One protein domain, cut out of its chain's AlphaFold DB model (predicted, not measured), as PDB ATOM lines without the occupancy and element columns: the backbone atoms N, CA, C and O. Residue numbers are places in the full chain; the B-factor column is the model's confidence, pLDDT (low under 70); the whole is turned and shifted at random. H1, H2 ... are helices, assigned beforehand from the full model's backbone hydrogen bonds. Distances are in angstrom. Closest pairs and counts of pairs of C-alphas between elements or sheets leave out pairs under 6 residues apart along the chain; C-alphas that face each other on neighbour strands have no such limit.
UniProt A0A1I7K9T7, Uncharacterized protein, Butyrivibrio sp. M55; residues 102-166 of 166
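What this domain is: This is residues 102 to 166 of the 166 residues of an uncharacterized protein of Butyrivibrio sp. M55 (UniProt A0A1I7K9T7). Picture four short helices set round a core of loops: H1 and H4 lie in one half of the length, H2 and H3 lie close together in the other half, and two long links, residues 114 to 124 and 145 to 156, run between the halves. Residues 111 to 116, of which 111 to 113 belong to H1, stick out at H1's end. The printed part has 65 residues, with four named helices in the order H1, H2, H3, H4 and no named strand. Its class is all helix, though under half of the residues, 28 of the 65, are in named elements. The whole is compact, with a radius of gyration of the C-alphas of 12.2 A and spans of 33 by 23 by 20 A.

Where its parts are: Start at Gly 102 and read on to C-alpha 107 at (96.837, 95.870, 200.515); there H1, residues 107 to 113, begins, and it covers 10.2 A from first to last C-alpha. Next look for H2, residues 125 to 128, which measures 5.7 A. Find C-alpha 137 at (102.041, 92.459, 221.596); from there H3, residues 137 to 144, runs 10.2 A. The last helix is H4, residues 157 to 165, 12.3 A long and with 9 residues the longest; it ends at C-alpha 165, at (89.489, 110.672, 206.240).

How they stand to each other: Look first at H1, which touches no helix: it is apart from H2, H3 and H4. Go on to H2 and H3, which are close but not clearly touching, with 2 pairs of C-alphas within 8 A. Their closest C-alphas are those of Asp 125 and Ala 139, 7.5 A apart, and their centres are 10.4 A apart. H4 is apart from H2 and H3 as well. In the backbone of H3 and H4 you will find every O i to N i+4 pair within hydrogen-bond range, in H1 2 of 3, while H2 is too short for such a pair.

The domain as a whole: Compare Ser 115 with Ala 131, whose C-alphas are the two farthest apart, at 35.1 A. The C-alphas of Gly 102 and Ala 166, the first and last printed, are 20.4 A apart, and Ala 166 is the chain's last residue. The printed part has no cut. The links from H1 to H2, 11 residues, and from H3 to H4, 12 residues, are long; the link from H2 to H3, 8 residues, is short. Follow residues 145 to 156 and you will see their C-alphas lie 2 to 15 A from the mean of the C-alphas. In the B-factor column the mean pLDDT of the printed part is 92.5, and one residue, Cys 116, is under 70, where the model's confidence is low.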
ATOM      1  N   GLY A 102      81.602  94.594 203.994       96.38
ATOM      2  CA  GLY A 102      82.313  93.328 203.840       96.38
ATOM      3  C   GLY A 102      83.798  93.520 203.537       96.38
ATOM      4  O   GLY A 102      84.198  94.469 202.857       96.38
ATOM      5  N   GLU A 103      84.622  92.593 204.022       95.94
ATOM      6  CA  GLU A 103      86.083  92.632 203.905       95.94
ATOM      7  C   GLU A 103      86.561  92.142 202.528       95.94
ATOM      8  O   GLU A 103      87.051  91.028 202.354       95.94
ATOM      9  N   TYR A 104      86.360  92.980 201.510       94.44
ATOM     10  CA  TYR A 104      86.665  92.656 200.112       94.44
ATOM     11  C   TYR A 104      88.012  93.199 199.622       94.44
ATOM     12  O   TYR A 104      88.454  92.846 198.525       94.44
ATOM     13  N   LEU A 105      88.632  94.109 200.373       95.81
ATOM     14  CA  LEU A 105      89.860  94.786 199.970       95.81
ATOM     15  C   LEU A 105      91.080  94.168 200.647       95.81
ATOM     16  O   LEU A 105      90.989  93.618 201.737       95.81
ATOM     17  N   SER A 106      92.234  94.294 199.998       95.69
ATOM     18  CA  SER A 106      93.537  93.924 200.546       95.69
ATOM     19  C   SER A 106      94.583  94.960 200.144       95.69
ATOM     20  O   SER A 106      94.381  95.738 199.202       95.69
ATOM     21  N   LYS A 107      95.725  94.969 200.834       94.62
ATOM     22  CA  LYS A 107      96.837  95.870 200.515       94.62
ATOM     23  C   LYS A 107      97.338  95.654 199.089       94.62
ATOM     24  O   LYS A 107      97.481  96.617 198.342       94.62
ATOM     25  N   GLU A 108      97.530  94.395 198.698       93.25
ATOM     26  CA  GLU A 108      97.961  94.021 197.347       93.25
ATOM     27  C   GLU A 108      96.971  94.523 196.285       93.25
ATOM     28  O   GLU A 108      97.375  95.078 195.258       93.25
ATOM     29  N   LEU A 109      95.662  94.391 196.545       91.69
ATOM     30  CA  LEU A 109      94.644  94.913 195.643       91.69
ATOM     31  C   LEU A 109      94.774  96.429 195.506       91.69
ATOM     32  O   LEU A 109      94.815  96.921 194.379       91.69
ATOM     33  N   LEU A 110      94.877  97.174 196.611       89.50
ATOM     34  CA  LEU A 110      95.025  98.628 196.542       89.50
ATOM     35  C   LEU A 110      96.297  99.037 195.790       89.50
ATOM     36  O   LEU A 110      96.233  99.899 194.918       89.50
ATOM     37  N   GLU A 111      97.434  98.390 196.032       90.44
ATOM     38  CA  GLU A 111      98.693  98.696 195.334       90.44
ATOM     39  C   GLU A 111      98.603  98.494 193.808       90.44
ATOM     40  O   GLU A 111      99.334  99.129 193.046       90.44
ATOM     41  N   SER A 112      97.664  97.671 193.322       90.25
ATOM     42  CA  SER A 112      97.406  97.523 191.880       90.25
ATOM     43  C   SER A 112      96.616  98.690 191.257       90.25
ATOM     44  O   SER A 112      96.680  98.919 190.041       90.25
ATOM     45  N   TYR A 113      95.881  99.454 192.072       86.25
ATOM     46  CA  TYR A 113      95.045 100.573 191.627       86.25
ATOM     47  C   TYR A 113      95.675 101.935 191.922       86.25
ATOM     48  O   TYR A 113      95.673 102.790 191.029       86.25
ATOM     49  N   PHE A 114      96.222 102.101 193.126       81.19
ATOM     50  CA  PHE A 114      96.692 103.354 193.711       81.19
ATOM     51  C   PHE A 114      98.210 103.486 193.588       81.19
ATOM     52  O   PHE A 114      98.957 102.550 193.858       81.19
ATOM     53  N   SER A 115      98.684 104.666 193.187       70.88
ATOM     54  CA  SER A 115     100.124 104.933 193.051       70.88
ATOM     55  C   SER A 115     100.821 105.245 194.374       70.88
ATOM     56  O   SER A 115     102.048 105.189 194.435       70.88
ATOM     57  N   CYS A 116     100.067 105.611 195.414       67.00
ATOM     58  CA  CYS A 116     100.618 106.034 196.691       67.00
ATOM     59  C   CYS A 116      99.627 105.748 197.829       67.00
ATOM     60  O   CYS A 116      98.592 106.391 197.919       67.00
ATOM     61  N   LEU A 117      99.953 104.804 198.715       75.00
ATOM     62  CA  LEU A 117      99.184 104.511 199.934       75.00
ATOM     63  C   LEU A 117      99.958 104.995 201.168       75.00
ATOM     64  O   LEU A 117     100.323 104.211 202.045       75.00
ATOM     65  N   GLN A 118     100.314 106.281 201.187       70.69
ATOM     66  CA  GLN A 118     101.033 106.868 202.319       70.69
ATOM     67  C   GLN A 118     100.102 107.050 203.524       70.69
ATOM     68  O   GLN A 118      98.905 107.260 203.365       70.69
ATOM     69  N   ASN A 119     100.679 106.991 204.726       82.25
ATOM     70  CA  ASN A 119     100.016 107.255 206.011       82.25
ATOM     71  C   ASN A 119      98.971 106.223 206.472       82.25
ATOM     72  O   ASN A 119      98.241 106.490 207.419       82.25
ATOM     73  N   ILE A 120      98.926 105.033 205.867       90.31
ATOM     74  CA  ILE A 120      98.115 103.921 206.381       90.31
ATOM     75  C   ILE A 120      98.949 103.080 207.348       90.31
ATOM     76  O   ILE A 120     100.000 102.549 206.977       90.31
ATOM     77  N   THR A 121      98.446 102.920 208.570       94.62
ATOM     78  CA  THR A 121      98.949 101.937 209.533       94.62
ATOM     79  C   THR A 121      98.445 100.551 209.141       94.62
ATOM     80  O   THR A 121      97.239 100.311 209.090       94.62
ATOM     81  N   TRP A 122      99.369  99.640 208.847       95.75
ATOM     82  CA  TRP A 122      99.065  98.259 208.473       95.75
ATOM     83  C   TRP A 122      99.356  97.333 209.647       95.75
ATOM     84  O   TRP A 122     100.503  97.268 210.083       95.75
ATOM     85  N   ILE A 123      98.343  96.610 210.120       96.94
ATOM     86  CA  ILE A 123      98.476  95.648 211.219       96.94
ATOM     87  C   ILE A 123      97.745  94.372 210.834       96.94
ATOM     88  O   ILE A 123      96.545  94.401 210.600       96.94
ATOM     89  N   ASP A 124      98.470  93.263 210.762       96.50
ATOM     90  CA  ASP A 124      97.882  91.935 210.594       96.50
ATOM     91  C   ASP A 124      97.288  91.486 211.931       96.50
ATOM     92  O   ASP A 124      97.999  90.949 212.772       96.50
ATOM     93  N   ASP A 125      96.007  91.778 212.152       95.69
ATOM     94  CA  ASP A 125      95.302  91.502 213.410       95.69
ATOM     95  C   ASP A 125      94.721  90.081 213.493       95.69
ATOM     96  O   ASP A 125      94.036  89.747 214.461       95.69
ATOM     97  N   ASP A 126      95.042  89.202 212.534       96.00
ATOM     98  CA  ASP A 126      94.561  87.815 212.506       96.00
ATOM     99  C   ASP A 126      94.925  87.052 213.796       96.00
ATOM    100  O   ASP A 126      94.171  86.185 214.243       96.00
ATOM    101  N   PHE A 127      96.045  87.403 214.447       95.88
ATOM    102  CA  PHE A 127      96.472  86.811 215.722       95.88
ATOM    103  C   PHE A 127      95.475  87.038 216.870       95.88
ATOM    104  O   PHE A 127      95.512  86.319 217.870       95.88
ATOM    105  N   MET A 128      94.573  88.018 216.752       94.38
ATOM    106  CA  MET A 128      93.521  88.253 217.742       94.38
ATOM    107  C   MET A 128      92.440  87.167 217.715       94.38
ATOM    108  O   MET A 128      91.750  86.963 218.715       94.38
ATOM    109  N   TYR A 129      92.290  86.472 216.584       93.06
ATOM    110  CA  TYR A 129      91.205  85.519 216.350       93.06
ATOM    111  C   TYR A 129      91.698  84.108 216.008       93.06
ATOM    112  O   TYR A 129      90.948  83.145 216.185       93.06
ATOM    113  N   ASP A 130      92.950  83.959 215.572       93.81
ATOM    114  CA  ASP A 130      93.576  82.678 215.254       93.81
ATOM    115  C   ASP A 130      94.673  82.320 216.269       93.81
ATOM    116  O   ASP A 130      95.787  82.840 216.244       93.81
ATOM    117  N   ALA A 131      94.371  81.347 217.133       91.94
ATOM    118  CA  ALA A 131      95.291  80.851 218.157       91.94
ATOM    119  C   ALA A 131      96.526  80.110 217.602       91.94
ATOM    120  O   ALA A 131      97.402  79.725 218.377       91.94
ATOM    121  N   SER A 132      96.582  79.843 216.293       94.88
ATOM    122  CA  SER A 132      97.756  79.263 215.635       94.88
ATOM    123  C   SER A 132      98.811  80.302 215.246       94.88
ATOM    124  O   SER A 132      99.952  79.924 214.968       94.88
ATOM    125  N   ILE A 133      98.455  81.589 215.256       94.00
ATOM    126  CA  ILE A 133      99.358  82.704 214.971       94.00
ATOM    127  C   ILE A 133      99.977  83.183 216.291       94.00
ATOM    128  O   ILE A 133      99.312  83.237 217.326       94.00
ATOM    129  N   GLU A 134     101.275  83.496 216.276       96.38
ATOM    130  CA  GLU A 134     101.950  84.072 217.443       96.38
ATOM    131  C   GLU A 134     101.350  85.444 217.772       96.38
ATOM    132  O   GLU A 134     101.161  86.274 216.885       96.38
ATOM    133  N   PHE A 135     101.033  85.672 219.049       96.31
ATOM    134  CA  PHE A 135     100.424  86.923 219.487       96.31
ATOM    135  C   PHE A 135     101.427  88.075 219.380       96.31
ATOM    136  O   PHE A 135     102.476  88.049 220.028       96.31
ATOM    137  N   ASP A 136     101.082  89.100 218.604       96.75
ATOM    138  CA  ASP A 136     101.902  90.296 218.438       96.75
ATOM    139  C   ASP A 136     101.491  91.367 219.463       96.75
ATOM    140  O   ASP A 136     100.473  92.050 219.330       96.75
ATOM    141  N   PHE A 137     102.291  91.496 220.523       96.19
ATOM    142  CA  PHE A 137     102.041  92.459 221.596       96.19
ATOM    143  C   PHE A 137     102.198  93.914 221.141       96.19
ATOM    144  O   PHE A 137     101.458  94.768 221.620       96.19
ATOM    145  N   GLU A 138     103.120  94.203 220.219       96.25
ATOM    146  CA  GLU A 138     103.351  95.569 219.732       96.25
ATOM    147  C   GLU A 138     102.181  96.025 218.857       96.25
ATOM    148  O   GLU A 138     101.655  97.126 219.028       96.25
ATOM    149  N   ALA A 139     101.712  95.146 217.967       96.38
ATOM    150  CA  ALA A 139     100.498  95.376 217.198       96.38
ATOM    151  C   ALA A 139      99.282  95.574 218.112       96.38
ATOM    152  O   ALA A 139      98.508  96.513 217.916       96.38
ATOM    153  N   PHE A 140      99.128  94.729 219.135       96.94
ATOM    154  CA  PHE A 140      98.015  94.829 220.075       96.94
ATOM    155  C   PHE A 140      98.003  96.155 220.849       96.94
ATOM    156  O   PHE A 140      96.937  96.739 221.008       96.94
ATOM    157  N   GLU A 141      99.156  96.671 221.286       97.12
ATOM    158  CA  GLU A 141      99.233  97.985 221.945       97.12
ATOM    159  C   GLU A 141      98.706  99.116 221.047       97.12
ATOM    160  O   GLU A 141      98.012 100.022 221.518       97.12
ATOM    161  N   ILE A 142      98.984  99.058 219.740       95.81
ATOM    162  CA  ILE A 142      98.468 100.039 218.778       95.81
ATOM    163  C   ILE A 142      96.949  99.893 218.628       95.81
ATOM    164  O   ILE A 142      96.238 100.900 218.661       95.81
ATOM    165  N   ILE A 143      96.445  98.662 218.513       95.12
ATOM    166  CA  ILE A 143      95.005  98.380 218.418       95.12
ATOM    167  C   ILE A 143      94.270  98.886 219.670       95.12
ATOM    168  O   ILE A 143      93.285  99.615 219.552       95.12
ATOM    169  N   ASP A 144      94.770  98.564 220.866       96.44
ATOM    170  CA  ASP A 144      94.166  98.946 222.152       96.44
ATOM    171  C   ASP A 144      94.171 100.469 222.371       96.44
ATOM    172  O   ASP A 144      93.261 101.022 222.992       96.44
ATOM    173  N   SER A 145      95.135 101.186 221.779       96.06
ATOM    174  CA  SER A 145      95.160 102.655 221.800       96.06
ATOM    175  C   SER A 145      94.004 103.314 221.029       96.06
ATOM    176  O   SER A 145      93.772 104.517 221.175       96.06
ATOM    177  N   GLY A 146      93.276 102.547 220.207       93.56
ATOM    178  CA  GLY A 146      92.214 103.040 219.330       93.56
ATOM    179  C   GLY A 146      92.730 103.714 218.054       93.56
ATOM    180  O   GLY A 146      91.970 104.424 217.391       93.56
ATOM    181  N   ALA A 147      94.009 103.527 217.712       92.75
ATOM    182  CA  ALA A 147      94.566 104.011 216.457       92.75
ATOM    183  C   ALA A 147      93.869 103.343 215.264       92.75
ATOM    184  O   ALA A 147      93.604 102.142 215.267       92.75
ATOM    185  N   LEU A 148      93.590 104.121 214.217       93.94
ATOM    186  CA  LEU A 148      93.027 103.580 212.985       93.94
ATOM    187  C   LEU A 148      94.099 102.796 212.218       93.94
ATOM    188  O   LEU A 148      95.209 103.286 212.001       93.94
ATOM    189  N   TYR A 149      93.744 101.590 211.789       95.62
ATOM    190  CA  TYR A 149      94.598 100.694 211.017       95.62
ATOM    191  C   TYR A 149      93.768  99.911 209.994       95.62
ATOM    192  O   TYR A 149      92.537  99.909 210.047       95.62
ATOM    193  N   LEU A 150      94.453  99.240 209.067       97.12
ATOM    194  CA  LEU A 150      93.867  98.237 208.178       97.12
ATOM    195  C   LEU A 150      94.647  96.931 208.289       97.12
ATOM    196  O   LEU A 150      95.883  96.950 208.348       97.12
ATOM    197  N   ASN A 151      93.936  95.805 208.245       97.19
ATOM    198  CA  ASN A 151      94.585  94.517 208.058       97.19
ATOM    199  C   ASN A 151      95.078  94.397 206.604       97.19
ATOM    200  O   ASN A 151      94.342  94.683 205.666       97.19
ATOM    201  N   PRO A 152      96.352  94.051 206.348       96.31
ATOM    202  CA  PRO A 152      96.888  94.007 204.989       96.31
ATOM    203  C   PRO A 152      96.248  92.930 204.098       96.31
ATOM    204  O   PRO A 152      96.325  93.042 202.871       96.31
ATOM    205  N   LYS A 153      95.638  91.894 204.681       96.19
ATOM    206  CA  LYS A 153      95.048  90.760 203.959       96.19
ATOM    207  C   LYS A 153      93.584  90.990 203.610       96.19
ATOM    208  O   LYS A 153      93.162  90.577 202.532       96.19
ATOM    209  N   HIS A 154      92.831  91.623 204.503       95.88
ATOM    210  CA  HIS A 154      91.393  91.815 204.358       95.88
ATOM    211  C   HIS A 154      90.944  93.071 205.116       95.88
ATOM    212  O   HIS A 154      91.435  93.371 206.194       95.88
ATOM    213  N   PHE A 155      90.082  93.878 204.505       97.31
ATOM    214  CA  PHE A 155      89.397  94.999 205.151       97.31
ATOM    215  C   PHE A 155      88.226  95.462 204.292       97.31
ATOM    216  O   PHE A 155      88.151  95.213 203.083       97.31
ATOM    217  N   SER A 156      87.288  96.146 204.932       97.69
ATOM    218  CA  SER A 156      86.115  96.722 204.289       97.69
ATOM    219  C   SER A 156      86.405  98.064 203.622       97.69
ATOM    220  O   SER A 156      87.367  98.771 203.945       97.69
ATOM    221  N   VAL A 157      85.529  98.460 202.695       96.81
ATOM    222  CA  VAL A 157      85.586  99.804 202.105       96.81
ATOM    223  C   VAL A 157      85.342 100.857 203.185       96.81
ATOM    224  O   VAL A 157      85.999 101.889 203.183       96.81
ATOM    225  N   GLU A 158      84.453 100.600 204.143       95.69
ATOM    226  CA  GLU A 158      84.185 101.526 205.248       95.69
ATOM    227  C   GLU A 158      85.400 101.791 206.125       95.69
ATOM    228  O   GLU A 158      85.703 102.955 206.401       95.69
ATOM    229  N   GLN A 159      86.131 100.743 206.512       95.88
ATOM    230  CA  GLN A 159      87.392 100.898 207.238       95.88
ATOM    231  C   GLN A 159      88.392 101.710 206.411       95.88
ATOM    232  O   GLN A 159      88.988 102.654 206.928       95.88
ATOM    233  N   PHE A 160      88.526 101.406 205.115       94.69
ATOM    234  CA  PHE A 160      89.438 102.129 204.230       94.69
ATOM    235  C   PHE A 160      89.104 103.623 204.140       94.69
ATOM    236  O   PHE A 160      89.974 104.467 204.342       94.69
ATOM    237  N   ILE A 161      87.837 103.966 203.897       92.88
ATOM    238  CA  ILE A 161      87.385 105.359 203.806       92.88
ATOM    239  C   ILE A 161      87.518 106.077 205.155       92.88
ATOM    240  O   ILE A 161      87.850 107.259 205.170       92.88
ATOM    241  N   SER A 162      87.297 105.387 206.279       92.44
ATOM    242  CA  SER A 162      87.520 105.943 207.620       92.44
ATOM    243  C   SER A 162      88.988 106.323 207.832       92.44
ATOM    244  O   SER A 162      89.278 107.448 208.226       92.44
ATOM    245  N   VAL A 163      89.912 105.419 207.486       92.12
ATOM    246  CA  VAL A 163      91.362 105.649 207.593       92.12
ATOM    247  C   VAL A 163      91.815 106.807 206.708       92.12
ATOM    248  O   VAL A 163      92.586 107.643 207.158       92.12
ATOM    249  N   LEU A 164      91.323 106.897 205.470       88.62
ATOM    250  CA  LEU A 164      91.713 107.977 204.558       88.62
ATOM    251  C   LEU A 164      91.149 109.358 204.940       88.62
ATOM    252  O   LEU A 164      91.622 110.367 204.424       88.62
ATOM    253  N   ARG A 165      90.112 109.416 205.783       87.31
ATOM    254  CA  ARG A 165      89.489 110.672 206.240       87.31
ATOM    255  C   ARG A 165      90.043 111.191 207.566       87.31
ATOM    256  O   ARG A 165      89.665 112.298 207.954       87.31
ATOM    257  N   ALA A 166      90.835 110.386 208.266       83.69
ATOM    258  CA  ALA A 166      91.398 110.704 209.574       83.69
ATOM    259  C   ALA A 166      92.573 111.683 209.475       83.69
ATOM    260  O   ALA A 166      92.644 112.578 210.348       83.69
TER     261      ALA A 166